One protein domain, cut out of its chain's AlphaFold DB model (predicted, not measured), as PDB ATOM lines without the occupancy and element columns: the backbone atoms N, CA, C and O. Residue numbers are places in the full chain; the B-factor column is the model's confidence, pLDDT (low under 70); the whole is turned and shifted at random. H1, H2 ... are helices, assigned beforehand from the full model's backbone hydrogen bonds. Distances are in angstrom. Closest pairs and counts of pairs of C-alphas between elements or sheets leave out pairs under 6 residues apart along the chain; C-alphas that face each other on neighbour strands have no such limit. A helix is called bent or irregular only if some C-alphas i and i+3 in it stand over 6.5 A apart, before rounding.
ATOM      1  N   VAL A   2     -10.844 -23.795 -15.345       51.66
ATOM      2  CA  VAL A   2     -10.047 -22.654 -15.810       51.66
ATOM      3  C   VAL A   2      -9.506 -21.938 -14.567       51.66
ATOM      4  O   VAL A   2     -10.209 -21.878 -13.559       51.66
ATOM      5  N   SER A   3      -8.254 -21.474 -14.599       58.38
ATOM      6  CA  SER A   3      -7.639 -20.771 -13.463       58.38
ATOM      7  C   SER A   3      -8.527 -19.592 -13.025       58.38
ATOM      8  O   SER A   3      -8.903 -18.802 -13.896       58.38
ATOM      9  N   PRO A   4      -8.832 -19.422 -11.722       63.88
ATOM     10  CA  PRO A   4      -9.595 -18.279 -11.204       63.88
ATOM     11  C   PRO A   4      -9.060 -16.928 -11.695       63.88
ATOM     12  O   PRO A   4      -9.828 -16.013 -11.964       63.88
ATOM     13  N   VAL A   5      -7.743 -16.841 -11.909       68.00
ATOM     14  CA  VAL A   5      -7.065 -15.653 -12.439       68.00
ATOM     15  C   VAL A   5      -7.539 -15.314 -13.853       68.00
ATOM     16  O   VAL A   5      -7.798 -14.153 -14.148       68.00
ATOM     17  N   ALA A   6      -7.710 -16.314 -14.724       70.81
ATOM     18  CA  ALA A   6      -8.182 -16.077 -16.084       70.81
ATOM     19  C   ALA A   6      -9.626 -15.558 -16.084       70.81
ATOM     20  O   ALA A   6      -9.925 -14.646 -16.846       70.81
ATOM     21  N   ASN A   7     -10.484 -16.048 -15.183       73.06
ATOM     22  CA  ASN A   7     -11.879 -15.603 -15.054       73.06
ATOM     23  C   ASN A   7     -12.029 -14.163 -14.528       73.06
ATOM     24  O   ASN A   7     -13.072 -13.553 -14.728       73.06
ATOM     25  N   LEU A   8     -11.002 -13.610 -13.879       82.06
ATOM     26  CA  LEU A   8     -11.012 -12.227 -13.389       82.06
ATOM     27  C   LEU A   8     -10.560 -11.211 -14.441       82.06
ATOM     28  O   LEU A   8     -10.879 -10.031 -14.323       82.06
ATOM     29  N   THR A   9      -9.832 -11.649 -15.472       84.38
ATOM     30  CA  THR A   9      -9.280 -10.734 -16.484       84.38
ATOM     31  C   THR A   9     -10.358  -9.928 -17.205       84.38
ATOM     32  O   THR A   9     -10.212  -8.717 -17.331       84.38
ATOM     33  N   GLY A  10     -11.456 -10.560 -17.629       85.75
ATOM     34  CA  GLY A  10     -12.539  -9.877 -18.330       85.75
ATOM     35  C   GLY A  10     -13.236  -8.803 -17.491       85.75
ATOM     36  O   GLY A  10     -13.246  -7.643 -17.907       85.75
ATOM     37  N   PRO A  11     -13.755  -9.139 -16.294       89.38
ATOM     38  CA  PRO A  11     -14.366  -8.160 -15.399       89.38
ATOM     39  C   PRO A  11     -13.432  -7.001 -15.037       89.38
ATOM     40  O   PRO A  11     -13.868  -5.854 -15.029       89.38
ATOM     41  N   LEU A  12     -12.144  -7.273 -14.787       90.06
ATOM     42  CA  LEU A  12     -11.162  -6.229 -14.476       90.06
ATOM     43  C   LEU A  12     -10.962  -5.256 -15.642       90.06
ATOM     44  O   LEU A  12     -10.909  -4.050 -15.422       90.06
ATOM     45  N   VAL A  13     -10.881  -5.757 -16.879       89.25
ATOM     46  CA  VAL A  13     -10.756  -4.898 -18.067       89.25
ATOM     47  C   VAL A  13     -11.985  -4.002 -18.217       89.25
ATOM     48  O   VAL A  13     -11.835  -2.801 -18.424       89.25
ATOM     49  N   LEU A  14     -13.191  -4.558 -18.068       89.69
ATOM     50  CA  LEU A  14     -14.429  -3.777 -18.162       89.69
ATOM     51  C   LEU A  14     -14.543  -2.745 -17.038       89.69
ATOM     52  O   LEU A  14     -14.932  -1.612 -17.296       89.69
ATOM     53  N   PHE A  15     -14.139  -3.102 -15.818       90.88
ATOM     54  CA  PHE A  15     -14.093  -2.173 -14.695       90.88
ATOM     55  C   PHE A  15     -13.141  -1.000 -14.961       90.88
ATOM     56  O   PHE A  15     -13.516   0.150 -14.759       90.88
ATOM     57  N   ILE A  16     -11.936  -1.263 -15.476       92.38
ATOM     58  CA  ILE A  16     -10.982  -0.204 -15.836       92.38
ATOM     59  C   ILE A  16     -11.577   0.716 -16.913       92.38
ATOM     60  O   ILE A  16     -11.491   1.938 -16.788       92.38
ATOM     61  N   LEU A  17     -12.218   0.152 -17.942       90.75
ATOM     62  CA  LEU A  17     -12.873   0.936 -18.994       90.75
ATOM     63  C   LEU A  17     -14.026   1.796 -18.458       90.75
ATOM     64  O   LEU A  17     -14.177   2.935 -18.902       90.75
ATOM     65  N   GLU A  18     -14.791   1.283 -17.493       90.56
ATOM     66  CA  GLU A  18     -15.835   2.032 -16.788       90.56
ATOM     67  C   GLU A  18     -15.227   3.205 -16.008       90.56
ATOM     68  O   GLU A  18     -15.621   4.349 -16.198       90.56
ATOM     69  N   THR A  19     -14.191   2.959 -15.197       91.50
ATOM     70  CA  THR A  19     -13.533   4.024 -14.413       91.50
ATOM     71  C   THR A  19     -12.883   5.108 -15.279       91.50
ATOM     72  O   THR A  19     -12.708   6.236 -14.827       91.50
ATOM     73  N   ALA A  20     -12.543   4.784 -16.528       91.69
ATOM     74  CA  ALA A  20     -11.986   5.717 -17.502       91.69
ATOM     75  C   ALA A  20     -13.054   6.470 -18.327       91.69
ATOM     76  O   ALA A  20     -12.689   7.211 -19.245       91.69
ATOM     77  N   GLY A  21     -14.350   6.256 -18.069       87.75
ATOM     78  CA  GLY A  21     -15.447   6.863 -18.835       87.75
ATOM     79  C   GLY A  21     -15.552   6.351 -20.276       87.75
ATOM     80  O   GLY A  21     -16.073   7.030 -21.162       87.75
ATOM     81  N   LYS A  22     -14.961   5.184 -20.574       87.56
ATOM     82  CA  LYS A  22     -14.935   4.585 -21.921       87.56
ATOM     83  C   LYS A  22     -16.000   3.512 -22.117       87.56
ATOM     84  O   LYS A  22     -16.200   3.089 -23.254       87.56
ATOM     85  N   TYR A  23     -16.663   3.088 -21.043       86.25
ATOM     86  CA  TYR A  23     -17.707   2.066 -21.081       86.25
ATOM     87  C   TYR A  23     -19.060   2.534 -20.526       86.25
ATOM     88  O   TYR A  23     -19.966   1.724 -20.404       86.25
ATOM     89  N   ASP A  24     -19.264   3.830 -20.274       84.56
ATOM     90  CA  ASP A  24     -20.491   4.362 -19.649       84.56
ATOM     91  C   ASP A  24     -21.781   3.937 -20.372       84.56
ATOM     92  O   ASP A  24     -22.742   3.513 -19.731       84.56
ATOM     93  N   ASN A  25     -21.759   3.951 -21.709       84.94
ATOM     94  CA  ASN A  25     -22.853   3.513 -22.576       84.94
ATOM     95  C   ASN A  25     -22.398   2.417 -23.543       84.94
ATOM     96  O   ASN A  25     -21.228   2.361 -23.934       84.94
ATOM     97  N   TRP A  26     -23.346   1.593 -24.003       85.56
ATOM     98  CA  TRP A  26     -23.076   0.678 -25.111       85.56
ATOM     99  C   TRP A  26     -22.791   1.473 -26.390       85.56
ATOM    100  O   TRP A  26     -23.576   2.321 -26.811       85.56
ATOM    101  N   ASN A  27     -21.653   1.187 -27.010       83.19
ATOM    102  CA  ASN A  27     -21.200   1.760 -28.270       83.19
ATOM    103  C   ASN A  27     -21.082   0.620 -29.298       83.19
ATOM    104  O   ASN A  27     -20.576  -0.440 -28.924       83.19
ATOM    105  N   PRO A  28     -21.443   0.826 -30.580       81.38
ATOM    106  CA  PRO A  28     -21.238  -0.169 -31.642       81.38
ATOM    107  C   PRO A  28     -19.811  -0.738 -31.730       81.38
ATOM    108  O   PRO A  28     -19.594  -1.850 -32.197       81.38
ATOM    109  N   SER A  29     -18.806  -0.015 -31.229       83.25
ATOM    110  CA  SER A  29     -17.431  -0.517 -31.115       83.25
ATOM    111  C   SER A  29     -17.331  -1.794 -30.267       83.25
ATOM    112  O   SER A  29     -16.479  -2.637 -30.544       83.25
ATOM    113  N   PHE A  30     -18.203  -1.985 -29.271       85.25
ATOM    114  CA  PHE A  30     -18.245  -3.207 -28.464       85.25
ATOM    115  C   PHE A  30     -18.854  -4.395 -29.210       85.25
ATOM    116  O   PHE A  30     -18.553  -5.534 -28.856       85.25
ATOM    117  N   ASP A  31     -19.585  -4.173 -30.306       84.81
ATOM    118  CA  ASP A  31     -20.041  -5.264 -31.172       84.81
ATOM    119  C   ASP A  31     -18.845  -5.991 -31.810       84.81
ATOM    120  O   ASP A  31     -18.898  -7.193 -32.073       84.81
ATOM    121  N   SER A  32     -17.705  -5.307 -31.977       86.62
ATOM    122  CA  SER A  32     -16.465  -5.942 -32.441       86.62
ATOM    123  C   SER A  32     -15.937  -7.011 -31.478       86.62
ATOM    124  O   SER A  32     -15.219  -7.914 -31.909       86.62
ATOM    125  N   ALA A  33     -16.334  -6.990 -30.199       85.44
ATOM    126  CA  ALA A  33     -15.966  -8.032 -29.249       85.44
ATOM    127  C   ALA A  33     -16.513  -9.407 -29.655       85.44
ATOM    128  O   ALA A  33     -15.888 -10.426 -29.363       85.44
ATOM    129  N   TRP A  34     -17.608  -9.466 -30.423       82.88
ATOM    130  CA  TRP A  34     -18.090 -10.721 -30.996       82.88
ATOM    131  C   TRP A  34     -17.051 -11.399 -31.893       82.88
ATOM    132  O   TRP A  34     -17.083 -12.621 -32.027       82.88
ATOM    133  N   LEU A  35     -16.061 -10.675 -32.428       88.44
ATOM    134  CA  LEU A  35     -14.945 -11.278 -33.160       88.44
ATOM    135  C   LEU A  35     -14.109 -12.225 -32.290       88.44
ATOM    136  O   LEU A  35     -13.526 -13.161 -32.832       88.44
ATOM    137  N   PHE A  36     -14.103 -12.081 -30.956       86.44
ATOM    138  CA  PHE A  36     -13.466 -13.048 -30.050       86.44
ATOM    139  C   PHE A  36     -14.129 -14.434 -30.088       86.44
ATOM    140  O   PHE A  36     -13.498 -15.429 -29.727       86.44
ATOM    141  N   THR A  37     -15.358 -14.554 -30.595       86.56
ATOM    142  CA  THR A  37     -15.989 -15.866 -30.821       86.56
ATOM    143  C   THR A  37     -15.293 -16.676 -31.911       86.56
ATOM    144  O   THR A  37     -15.280 -17.908 -31.844       86.56
ATOM    145  N   VAL A  38     -14.641 -16.017 -32.873       91.19
ATOM    146  CA  VAL A  38     -13.910 -16.672 -33.964       91.19
ATOM    147  C   VAL A  38     -12.741 -17.512 -33.431       91.19
ATOM    148  O   VAL A  38     -12.744 -18.724 -33.666       91.19
ATOM    149  N   PRO A  39     -11.764 -16.966 -32.672       91.75
ATOM    150  CA  PRO A  39     -10.678 -17.772 -32.122       91.75
ATOM    151  C   PRO A  39     -11.176 -18.841 -31.141       91.75
ATOM    152  O   PRO A  39     -10.630 -19.944 -31.141       91.75
ATOM    153  N   MET A  40     -12.239 -18.582 -30.368       90.81
ATOM    154  CA  MET A  40     -12.844 -19.604 -29.499       90.81
ATOM    155  C   MET A  40     -13.408 -20.782 -30.304       90.81
ATOM    156  O   MET A  40     -13.155 -21.944 -29.976       90.81
ATOM    157  N   THR A  41     -14.103 -20.493 -31.405       91.56
ATOM    158  CA  THR A  41     -14.647 -21.511 -32.313       91.56
ATOM    159  C   THR A  41     -13.527 -22.304 -32.982       91.56
ATOM    160  O   THR A  41     -13.584 -23.535 -33.035       91.56
ATOM    161  N   ILE A  42     -12.462 -21.630 -33.429       92.94
ATOM    162  CA  ILE A  42     -11.273 -22.283 -33.992       92.94
ATOM    163  C   ILE A  42     -10.661 -23.240 -32.965       92.94
ATOM    164  O   ILE A  42     -10.409 -24.400 -33.293       92.94
ATOM    165  N   VAL A  43     -10.461 -22.796 -31.720       93.12
ATOM    166  CA  VAL A  43      -9.924 -23.635 -30.638       93.12
ATOM    167  C   VAL A  43     -10.804 -24.861 -30.401       93.12
ATOM    168  O   VAL A  43     -10.280 -25.975 -30.319       93.12
ATOM    169  N   PHE A  44     -12.124 -24.687 -30.334       91.38
ATOM    170  CA  PHE A  44     -13.073 -25.782 -30.145       91.38
ATOM    171  C   PHE A  44     -12.985 -26.821 -31.276       91.38
ATOM    172  O   PHE A  44     -12.768 -28.011 -31.021       91.38
ATOM    173  N   VAL A  45     -13.054 -26.373 -32.532       92.75
ATOM    174  CA  VAL A  45     -12.986 -27.245 -33.714       92.75
ATOM    175  C   VAL A  45     -11.643 -27.971 -33.790       92.75
ATOM    176  O   VAL A  45     -11.607 -29.193 -33.946       92.75
ATOM    177  N   TYR A  46     -10.523 -27.260 -33.629       92.94
ATOM    178  CA  TYR A  46      -9.193 -27.872 -33.677       92.94
ATOM    179  C   TYR A  46      -8.951 -28.849 -32.523       92.94
ATOM    180  O   TYR A  46      -8.264 -29.854 -32.719       92.94
ATOM    181  N   SER A  47      -9.555 -28.619 -31.354       91.62
ATOM    182  CA  SER A  47      -9.506 -29.562 -30.233       91.62
ATOM    183  C   SER A  47     -10.182 -30.886 -30.597       91.62
ATOM    184  O   SER A  47      -9.569 -31.945 -30.439       91.62
ATOM    185  N   LEU A  48     -11.384 -30.850 -31.181       90.69
ATOM    186  CA  LEU A  48     -12.077 -32.052 -31.663       90.69
ATOM    187  C   LEU A  48     -11.320 -32.741 -32.807       90.69
ATOM    188  O   LEU A  48     -11.140 -33.963 -32.794       90.69
ATOM    189  N   LEU A  49     -10.823 -31.967 -33.776       90.69
ATOM    190  CA  LEU A  49     -10.044 -32.495 -34.897       90.69
ATOM    191  C   LEU A  49      -8.750 -33.157 -34.432       90.69
ATOM    192  O   LEU A  49      -8.358 -34.169 -35.015       90.69
ATOM    193  N   SER A  50      -8.095 -32.630 -33.396       89.81
ATOM    194  CA  SER A  50      -6.870 -33.228 -32.862       89.81
ATOM    195  C   SER A  50      -7.125 -34.646 -32.338       89.81
ATOM    196  O   SER A  50      -6.314 -35.537 -32.572       89.81
ATOM    197  N   VAL A  51      -8.290 -34.889 -31.730       88.81
ATOM    198  CA  VAL A  51      -8.672 -36.188 -31.158       88.81
ATOM    199  C   VAL A  51      -9.175 -37.160 -32.228       88.81
ATOM    200  O   VAL A  51      -8.766 -38.323 -32.255       88.81
ATOM    201  N   HIS A  52     -10.069 -36.705 -33.109       87.12
ATOM    202  CA  HIS A  52     -10.824 -37.592 -34.002       87.12
ATOM    203  C   HIS A  52     -10.255 -37.711 -35.414       87.12
ATOM    204  O   HIS A  52     -10.546 -38.685 -36.114       87.12
ATOM    205  N   SER A  53      -9.448 -36.748 -35.857       84.88
ATOM    206  CA  SER A  53      -8.949 -36.701 -37.229       84.88
ATOM    207  C   SER A  53      -7.462 -37.047 -37.319       84.88
ATOM    208  O   SER A  53      -6.718 -37.099 -36.339       84.88
ATOM    209  N   ARG A  54      -7.001 -37.298 -38.546       83.69
ATOM    210  CA  ARG A  54      -5.577 -37.483 -38.863       83.69
ATOM    211  C   ARG A  54      -4.989 -36.281 -39.599       83.69
ATOM    212  O   ARG A  54      -3.900 -36.407 -40.160       83.69
ATOM    213  N   ILE A  55      -5.665 -35.134 -39.575       88.06
ATOM    214  CA  ILE A  55      -5.205 -33.921 -40.254       88.06
ATOM    215  C   ILE A  55      -3.846 -33.498 -39.664       88.06
ATOM    216  O   ILE A  55      -3.718 -33.439 -38.437       88.06
ATOM    217  N   PRO A  56      -2.818 -33.229 -40.492       86.94
ATOM    218  CA  PRO A  56      -1.487 -32.883 -40.003       86.94
ATOM    219  C   PRO A  56      -1.470 -31.648 -39.096       86.94
ATOM    220  O   PRO A  56      -0.842 -31.697 -38.045       86.94
ATOM    221  N   SER A  57      -2.186 -30.572 -39.450       87.88
ATOM    222  CA  SER A  57      -2.254 -29.344 -38.640       87.88
ATOM    223  C   SER A  57      -2.799 -29.610 -37.232       87.88
ATOM    224  O   SER A  57      -2.161 -29.235 -36.252       87.88
ATOM    225  N   ALA A  58      -3.909 -30.345 -37.125       88.25
ATOM    226  CA  ALA A  58      -4.525 -30.702 -35.849       88.25
ATOM    227  C   ALA A  58      -3.684 -31.703 -35.035       88.25
ATOM    228  O   ALA A  58      -3.608 -31.609 -33.811       88.25
ATOM    229  N   ARG A  59      -2.982 -32.637 -35.693       87.94
ATOM    230  CA  ARG A  59      -2.095 -33.590 -35.002       87.94
ATOM    231  C   ARG A  59      -0.909 -32.923 -34.315       87.94
ATOM    232  O   ARG A  59      -0.448 -33.450 -33.309       87.94
ATOM    233  N   LYS A  60      -0.445 -31.770 -34.808       89.25
ATOM    234  CA  LYS A  60       0.648 -31.021 -34.169       89.25
ATOM    235  C   LYS A  60       0.256 -30.382 -32.821       89.25
ATOM    236  O   LYS A  60       1.115 -29.764 -32.189       89.25
ATOM    237  N   ILE A  61      -1.015 -30.466 -32.418       90.12
ATOM    238  CA  ILE A  61      -1.510 -30.033 -31.101       90.12
ATOM    239  C   ILE A  61      -1.255 -31.131 -30.060       90.12
ATOM    240  O   ILE A  61      -0.824 -30.846 -28.944       90.12
ATOM    241  N   ILE A  62      -1.469 -32.397 -30.434       85.44
ATOM    242  CA  ILE A  62      -1.252 -33.542 -29.544       85.44
ATOM    243  C   ILE A  62       0.225 -33.591 -29.135       85.44
ATOM    244  O   ILE A  62       1.112 -33.458 -29.975       85.44
ATOM    245  N   ASN A  63       0.482 -33.806 -27.842       84.50
ATOM    246  CA  ASN A  63       1.817 -33.840 -27.226       84.50
ATOM    247  C   ASN A  63       2.600 -32.513 -27.260       84.50
ATOM    248  O   ASN A  63       3.755 -32.489 -26.842       84.50
ATOM    249  N   ASN A  64       1.994 -31.398 -27.683       89.88
ATOM    250  CA  ASN A  64       2.625 -30.080 -27.642       89.88
ATOM    251  C   ASN A  64       2.044 -29.245 -26.490       89.88
ATOM    252  O   ASN A  64       1.022 -28.577 -26.647       89.88
ATOM    253  N   ARG A  65       2.701 -29.291 -25.321       89.62
ATOM    254  CA  ARG A  65       2.228 -28.597 -24.108       89.62
ATOM    255  C   ARG A  65       2.027 -27.086 -24.323       89.62
ATOM    256  O   ARG A  65       0.936 -26.626 -23.994       89.62
ATOM    257  N   PRO A  66       2.976 -26.325 -24.913       91.81
ATOM    258  CA  PRO A  66       2.775 -24.895 -25.165       91.81
ATOM    259  C   PRO A  66       1.543 -24.584 -26.018       91.81
ATOM    260  O   PRO A  66       0.801 -23.660 -25.708       91.81
ATOM    261  N   ARG A  67       1.278 -25.373 -27.067       91.75
ATOM    262  CA  ARG A  67       0.110 -25.149 -27.935       91.75
ATOM    263  C   ARG A  67      -1.202 -25.461 -27.239       91.75
ATOM    264  O   ARG A  67      -2.141 -24.686 -27.362       91.75
ATOM    265  N   VAL A  68      -1.262 -26.566 -26.499       91.06
ATOM    266  CA  VAL A  68      -2.451 -26.911 -25.706       91.06
ATOM    267  C   VAL A  68      -2.715 -25.834 -24.653       91.06
ATOM    268  O   VAL A  68      -3.862 -25.422 -24.482       91.06
ATOM    269  N   LEU A  69      -1.664 -25.336 -23.995       90.31
ATOM    270  CA  LEU A  69      -1.768 -24.249 -23.026       90.31
ATOM    271  C   LEU A  69      -2.277 -22.966 -23.688       90.31
ATOM    272  O   LEU A  69      -3.248 -22.398 -23.199       90.31
ATOM    273  N   ALA A  70      -1.698 -22.555 -24.820       91.12
ATOM    274  CA  ALA A  70      -2.138 -21.374 -25.560       91.12
ATOM    275  C   ALA A  70      -3.610 -21.481 -25.985       91.12
ATOM    276  O   ALA A  70      -4.385 -20.571 -25.724       91.12
ATOM    277  N   MET A  71      -4.027 -22.619 -26.551       92.25
ATOM    278  CA  MET A  71      -5.427 -22.860 -26.929       92.25
ATOM    279  C   MET A  71      -6.371 -22.788 -25.724       92.25
ATOM    280  O   MET A  71      -7.424 -22.156 -25.796       92.25
ATOM    281  N   THR A  72      -5.985 -23.406 -24.606       89.44
ATOM    282  CA  THR A  72      -6.769 -23.377 -23.364       89.44
ATOM    283  C   THR A  72      -6.885 -21.953 -22.831       89.44
ATOM    284  O   THR A  72      -7.970 -21.532 -22.441       89.44
ATOM    285  N   PHE A  73      -5.789 -21.196 -22.854       87.88
ATOM    286  CA  PHE A  73      -5.745 -19.810 -22.406       87.88
ATOM    287  C   PHE A  73      -6.591 -18.894 -23.297       87.88
ATOM    288  O   PHE A  73      -7.369 -18.106 -22.775       87.88
ATOM    289  N   THR A  74      -6.529 -19.045 -24.624       89.19
ATOM    290  CA  THR A  74      -7.389 -18.305 -25.560       89.19
ATOM    291  C   THR A  74      -8.871 -18.569 -25.300       89.19
ATOM    292  O   THR A  74      -9.651 -17.624 -25.236       89.19
ATOM    293  N   GLY A  75      -9.265 -19.834 -25.111       87.69
ATOM    294  CA  GLY A  75     -10.652 -20.177 -24.782       87.69
ATOM    295  C   GLY A  75     -11.093 -19.608 -23.430       87.69
ATOM    296  O   GLY A  75     -12.177 -19.042 -23.318       87.69
ATOM    297  N   ALA A  76     -10.231 -19.711 -22.417       86.44
ATOM    298  CA  ALA A  76     -10.477 -19.183 -21.079       86.44
ATOM    299  C   ALA A  76     -10.629 -17.655 -21.061       86.44
ATOM    300  O   ALA A  76     -11.588 -17.149 -20.484       86.44
ATOM    301  N   LEU A  77      -9.709 -16.929 -21.699       85.56
ATOM    302  CA  LEU A  77      -9.763 -15.472 -21.800       85.56
ATOM    303  C   LEU A  77     -10.990 -15.002 -22.579       85.56
ATOM    304  O   LEU A  77     -11.677 -14.090 -22.133       85.56
ATOM    305  N   GLY A  78     -11.282 -15.640 -23.717       86.75
ATOM    306  CA  GLY A  78     -12.449 -15.293 -24.521       86.75
ATOM    307  C   GLY A  78     -13.742 -15.442 -23.722       86.75
ATOM    308  O   GLY A  78     -14.548 -14.517 -23.688       86.75
ATOM    309  N   ASN A  79     -13.904 -16.554 -22.998       85.25
ATOM    310  CA  ASN A  79     -15.068 -16.756 -22.138       85.25
ATOM    311  C   ASN A  79     -15.119 -15.749 -20.978       85.25
ATOM    312  O   ASN A  79     -16.170 -15.188 -20.698       85.25
ATOM    313  N   SER A  80     -13.979 -15.502 -20.329       87.12
ATOM    314  CA  SER A  80     -13.853 -14.550 -19.218       87.12
ATOM    315  C   SER A  80     -14.237 -13.122 -19.601       87.12
ATOM    316  O   SER A  80     -14.813 -12.413 -18.788       87.12
ATOM    317  N   PHE A  81     -13.940 -12.698 -20.832       87.56
ATOM    318  CA  PHE A  81     -14.285 -11.367 -21.330       87.56
ATOM    319  C   PHE A  81     -15.721 -11.284 -21.857       87.56
ATOM    320  O   PHE A  81     -16.450 -10.357 -21.515       87.56
ATOM    321  N   MET A  82     -16.144 -12.265 -22.661       88.94
ATOM    322  CA  MET A  82     -17.456 -12.240 -23.313       88.94
ATOM    323  C   MET A  82     -18.614 -12.366 -22.329       88.94
ATOM    324  O   MET A  82     -19.666 -11.781 -22.563       88.94
ATOM    325  N   ASP A  83     -18.434 -13.111 -21.241       86.25
ATOM    326  CA  ASP A  83     -19.485 -13.330 -20.253       86.25
ATOM    327  C   ASP A  83     -19.925 -12.037 -19.526       86.25
ATOM    328  O   ASP A  83     -21.078 -11.616 -19.675       86.25
ATOM    329  N   PRO A  84     -19.028 -11.312 -18.829       89.19
ATOM    330  CA  PRO A  84     -19.383 -10.047 -18.199       89.19
ATOM    331  C   PRO A  84     -19.706  -8.958 -19.225       89.19
ATOM    332  O   PRO A  84     -20.541  -8.107 -18.930       89.19
ATOM    333  N   LEU A  85     -19.107  -8.969 -20.426       90.44
ATOM    334  CA  LEU A  85     -19.462  -8.020 -21.487       90.44
ATOM    335  C   LEU A  85     -20.908  -8.232 -21.953       90.44
ATOM    336  O   LEU A  85     -21.649  -7.267 -22.084       90.44
ATOM    337  N   SER A  86     -21.322  -9.486 -22.156       89.81
ATOM    338  CA  SER A  86     -22.692  -9.853 -22.532       89.81
ATOM    339  C   SER A  86     -23.700  -9.385 -21.480       89.81
ATOM    340  O   SER A  86     -24.661  -8.692 -21.809       89.81
ATOM    341  N   PHE A  87     -23.453  -9.694 -20.203       89.31
ATOM    342  CA  PHE A  87     -24.344  -9.294 -19.113       89.31
ATOM    343  C   PHE A  87     -24.392  -7.769 -18.923       89.31
ATOM    344  O   PHE A  87     -25.466  -7.165 -18.921       89.31
ATOM    345  N   SER A  88     -23.228  -7.124 -18.797       89.19
ATOM    346  CA  SER A  88     -23.151  -5.671 -18.591       89.19
ATOM    347  C   SER A  88     -23.642  -4.880 -19.804       89.19
ATOM    348  O   SER A  88     -24.240  -3.825 -19.625       89.19
ATOM    349  N   GLY A  89     -23.461  -5.399 -21.020       88.50
ATOM    350  CA  GLY A  89     -23.972  -4.794 -22.245       88.50
ATOM    351  C   GLY A  89     -25.496  -4.770 -22.288       88.50
ATOM    352  O   GLY A  89     -26.081  -3.714 -22.522       88.50
ATOM    353  N   VAL A  90     -26.148  -5.896 -21.969       88.31
ATOM    354  CA  VAL A  90     -27.615  -5.961 -21.840       88.31
ATOM    355  C   VAL A  90     -28.104  -5.009 -20.750       88.31
ATOM    356  O   VAL A  90     -29.053  -4.259 -20.971       88.31
ATOM    357  N   ALA A  91     -27.434  -4.978 -19.594       88.75
ATOM    358  CA  ALA A  91     -27.788  -4.059 -18.518       88.75
ATOM    359  C   ALA A  91     -27.655  -2.584 -18.947       88.75
ATOM    360  O   ALA A  91     -28.565  -1.793 -18.711       88.75
ATOM    361  N   LYS A  92     -26.571  -2.204 -19.629       88.06
ATOM    362  CA  LYS A  92     -26.368  -0.830 -20.115       88.06
ATOM    363  C   LYS A  92     -27.394  -0.432 -21.170       88.06
ATOM    364  O   LYS A  92     -27.940   0.667 -21.100       88.06
ATOM    365  N   LEU A  93     -27.712  -1.329 -22.104       86.38
ATOM    366  CA  LEU A  93     -28.736  -1.074 -23.116       86.38
ATOM    367  C   LEU A  93     -30.123  -0.862 -22.488       86.38
ATOM    368  O   LEU A  93     -30.869  -0.008 -22.948       86.38
ATOM    369  N   LEU A  94     -30.464  -1.616 -21.438       85.62
ATOM    370  CA  LEU A  94     -31.784  -1.556 -20.801       85.62
ATOM    371  C   LEU A  94     -31.938  -0.420 -19.786       85.62
ATOM    372  O   LEU A  94     -33.019   0.150 -19.690       85.62
ATOM    373  N   PHE A  95     -30.907  -0.145 -18.985       85.44
ATOM    374  CA  PHE A  95     -31.011   0.744 -17.818       85.44
ATOM    375  C   PHE A  95     -30.304   2.091 -17.989       85.44
ATOM    376  O   PHE A  95     -30.579   3.005 -17.215       85.44
ATOM    377  N   VAL A  96     -29.395   2.222 -18.960       83.75
ATOM    378  CA  VAL A  96     -28.613   3.454 -19.173       83.75
ATOM    379  C   VAL A  96     -28.973   4.131 -20.498       83.75
ATOM    380  O   VAL A  96     -29.006   5.360 -20.569       83.75
ATOM    381  N   SER A  97     -29.299   3.357 -21.539       78.00
ATOM    382  CA  SER A  97     -29.793   3.933 -22.794       78.00
ATOM    383  C   SER A  97     -31.133   4.643 -22.593       78.00
ATOM    384  O   SER A  97     -32.013   4.156 -21.887       78.00
ATOM    385  N   LYS A  98     -31.311   5.781 -23.269       73.69
ATOM    386  CA  LYS A  98     -32.575   6.538 -23.270       73.69
ATOM    387  C   LYS A  98     -33.645   5.912 -24.166       73.69
ATOM    388  O   LYS A  98     -34.808   6.288 -24.065       73.69
ATOM    389  N   ASP A  99     -33.247   4.975 -25.025       75.12
ATOM    390  CA  ASP A  99     -34.096   4.421 -26.082       75.12
ATOM    391  C   ASP A  99     -34.941   3.225 -25.617       75.12
ATOM    392  O   ASP A  99     -35.816   2.761 -26.348       75.12
ATOM    393  N   PHE A 100     -34.697   2.717 -24.404       74.12
ATOM    394  CA  PHE A 100     -35.376   1.542 -23.867       74.12
ATOM    395  C   PHE A 100     -36.051   1.835 -22.531       74.12
ATOM    396  O   PHE A 100     -35.517   2.530 -21.670       74.12
ATOM    397  N   ILE A 101     -37.236   1.254 -22.342       74.31
ATOM    398  CA  ILE A 101     -37.883   1.205 -21.034       74.31
ATOM    399  C   ILE A 101     -37.217   0.064 -20.251       74.31
ATOM    400  O   ILE A 101     -37.216  -1.074 -20.732       74.31
TER     401      ILE A 101
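AT A GLANCE: This is residues 2 to 101 of the 181 residues of an uncharacterized protein of Theileria orientalis (UniProt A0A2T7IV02). A long helix, H4, runs slantwise through the middle of a rod of helices, with the long H2 on one side of it and the shorter H1 on the other; H1 and H2 stay apart. The small H3 packs at the end of H2, and residues 16 to 21, of which 16 to 19 belong to H1, stick out. The printed part has 100 residues with four named helices, in the order H1, H2, H3, H4, and no named strand: all helix. It is loose, with a radius of gyration of the C-alphas of 17.1 A and spans of 54 by 25 by 17 A.

HOW THE PARTS SIT: H4, residues 65 to 95, touches H2, residues 28 to 52, closest at the C-alphas of Gly 75 and Met 40, 5.2 A apart. H4 touches H2 with residues 71 to 82 alone, and H2 touches H4 with residues 33 to 43 alone. They run opposite ways at a shallow tilt of 34 degrees, only just short of steep. With residues 73 to 85, H4 touches H1, residues 4 to 19; the closest C-alphas, of Phe 81 and Gly 10, are 3.8 A apart. They run the same way at a steep tilt of 40 degrees. H2 touches H3, residues 56 to 59, with residues 46 to 50; the closest C-alphas, of Ser 50 and Ala 58, are 4.6 A apart. O i to N i+4 pairs within hydrogen-bond range are 10 of 12 in H1, 13 of 21 in H2 and 26 of 27 in H4; H3 is too short for one.

IN THESE COORDINATES: H4 is 44.8 A long, from C-alpha 65 at (2.228, -28.597, -24.108) to C-alpha 95 at (-31.011, 0.744, -17.818). H2 is 38.9 A long, H3 5.1 A. H1, 22.9 A long from C-alpha 4 at (-9.595, -18.279, -11.204), has a kink of 30 degrees near residue 11 and is only just irregular: C-alphas 7 and 10 are 6.6 A apart.

THE WHOLE: The C-alphas farthest apart, of Arg 54 and Lys 98, are 53.9 A apart. The printed part has no cut; no link is long. Residues 2 to 5 are under pLDDT 70.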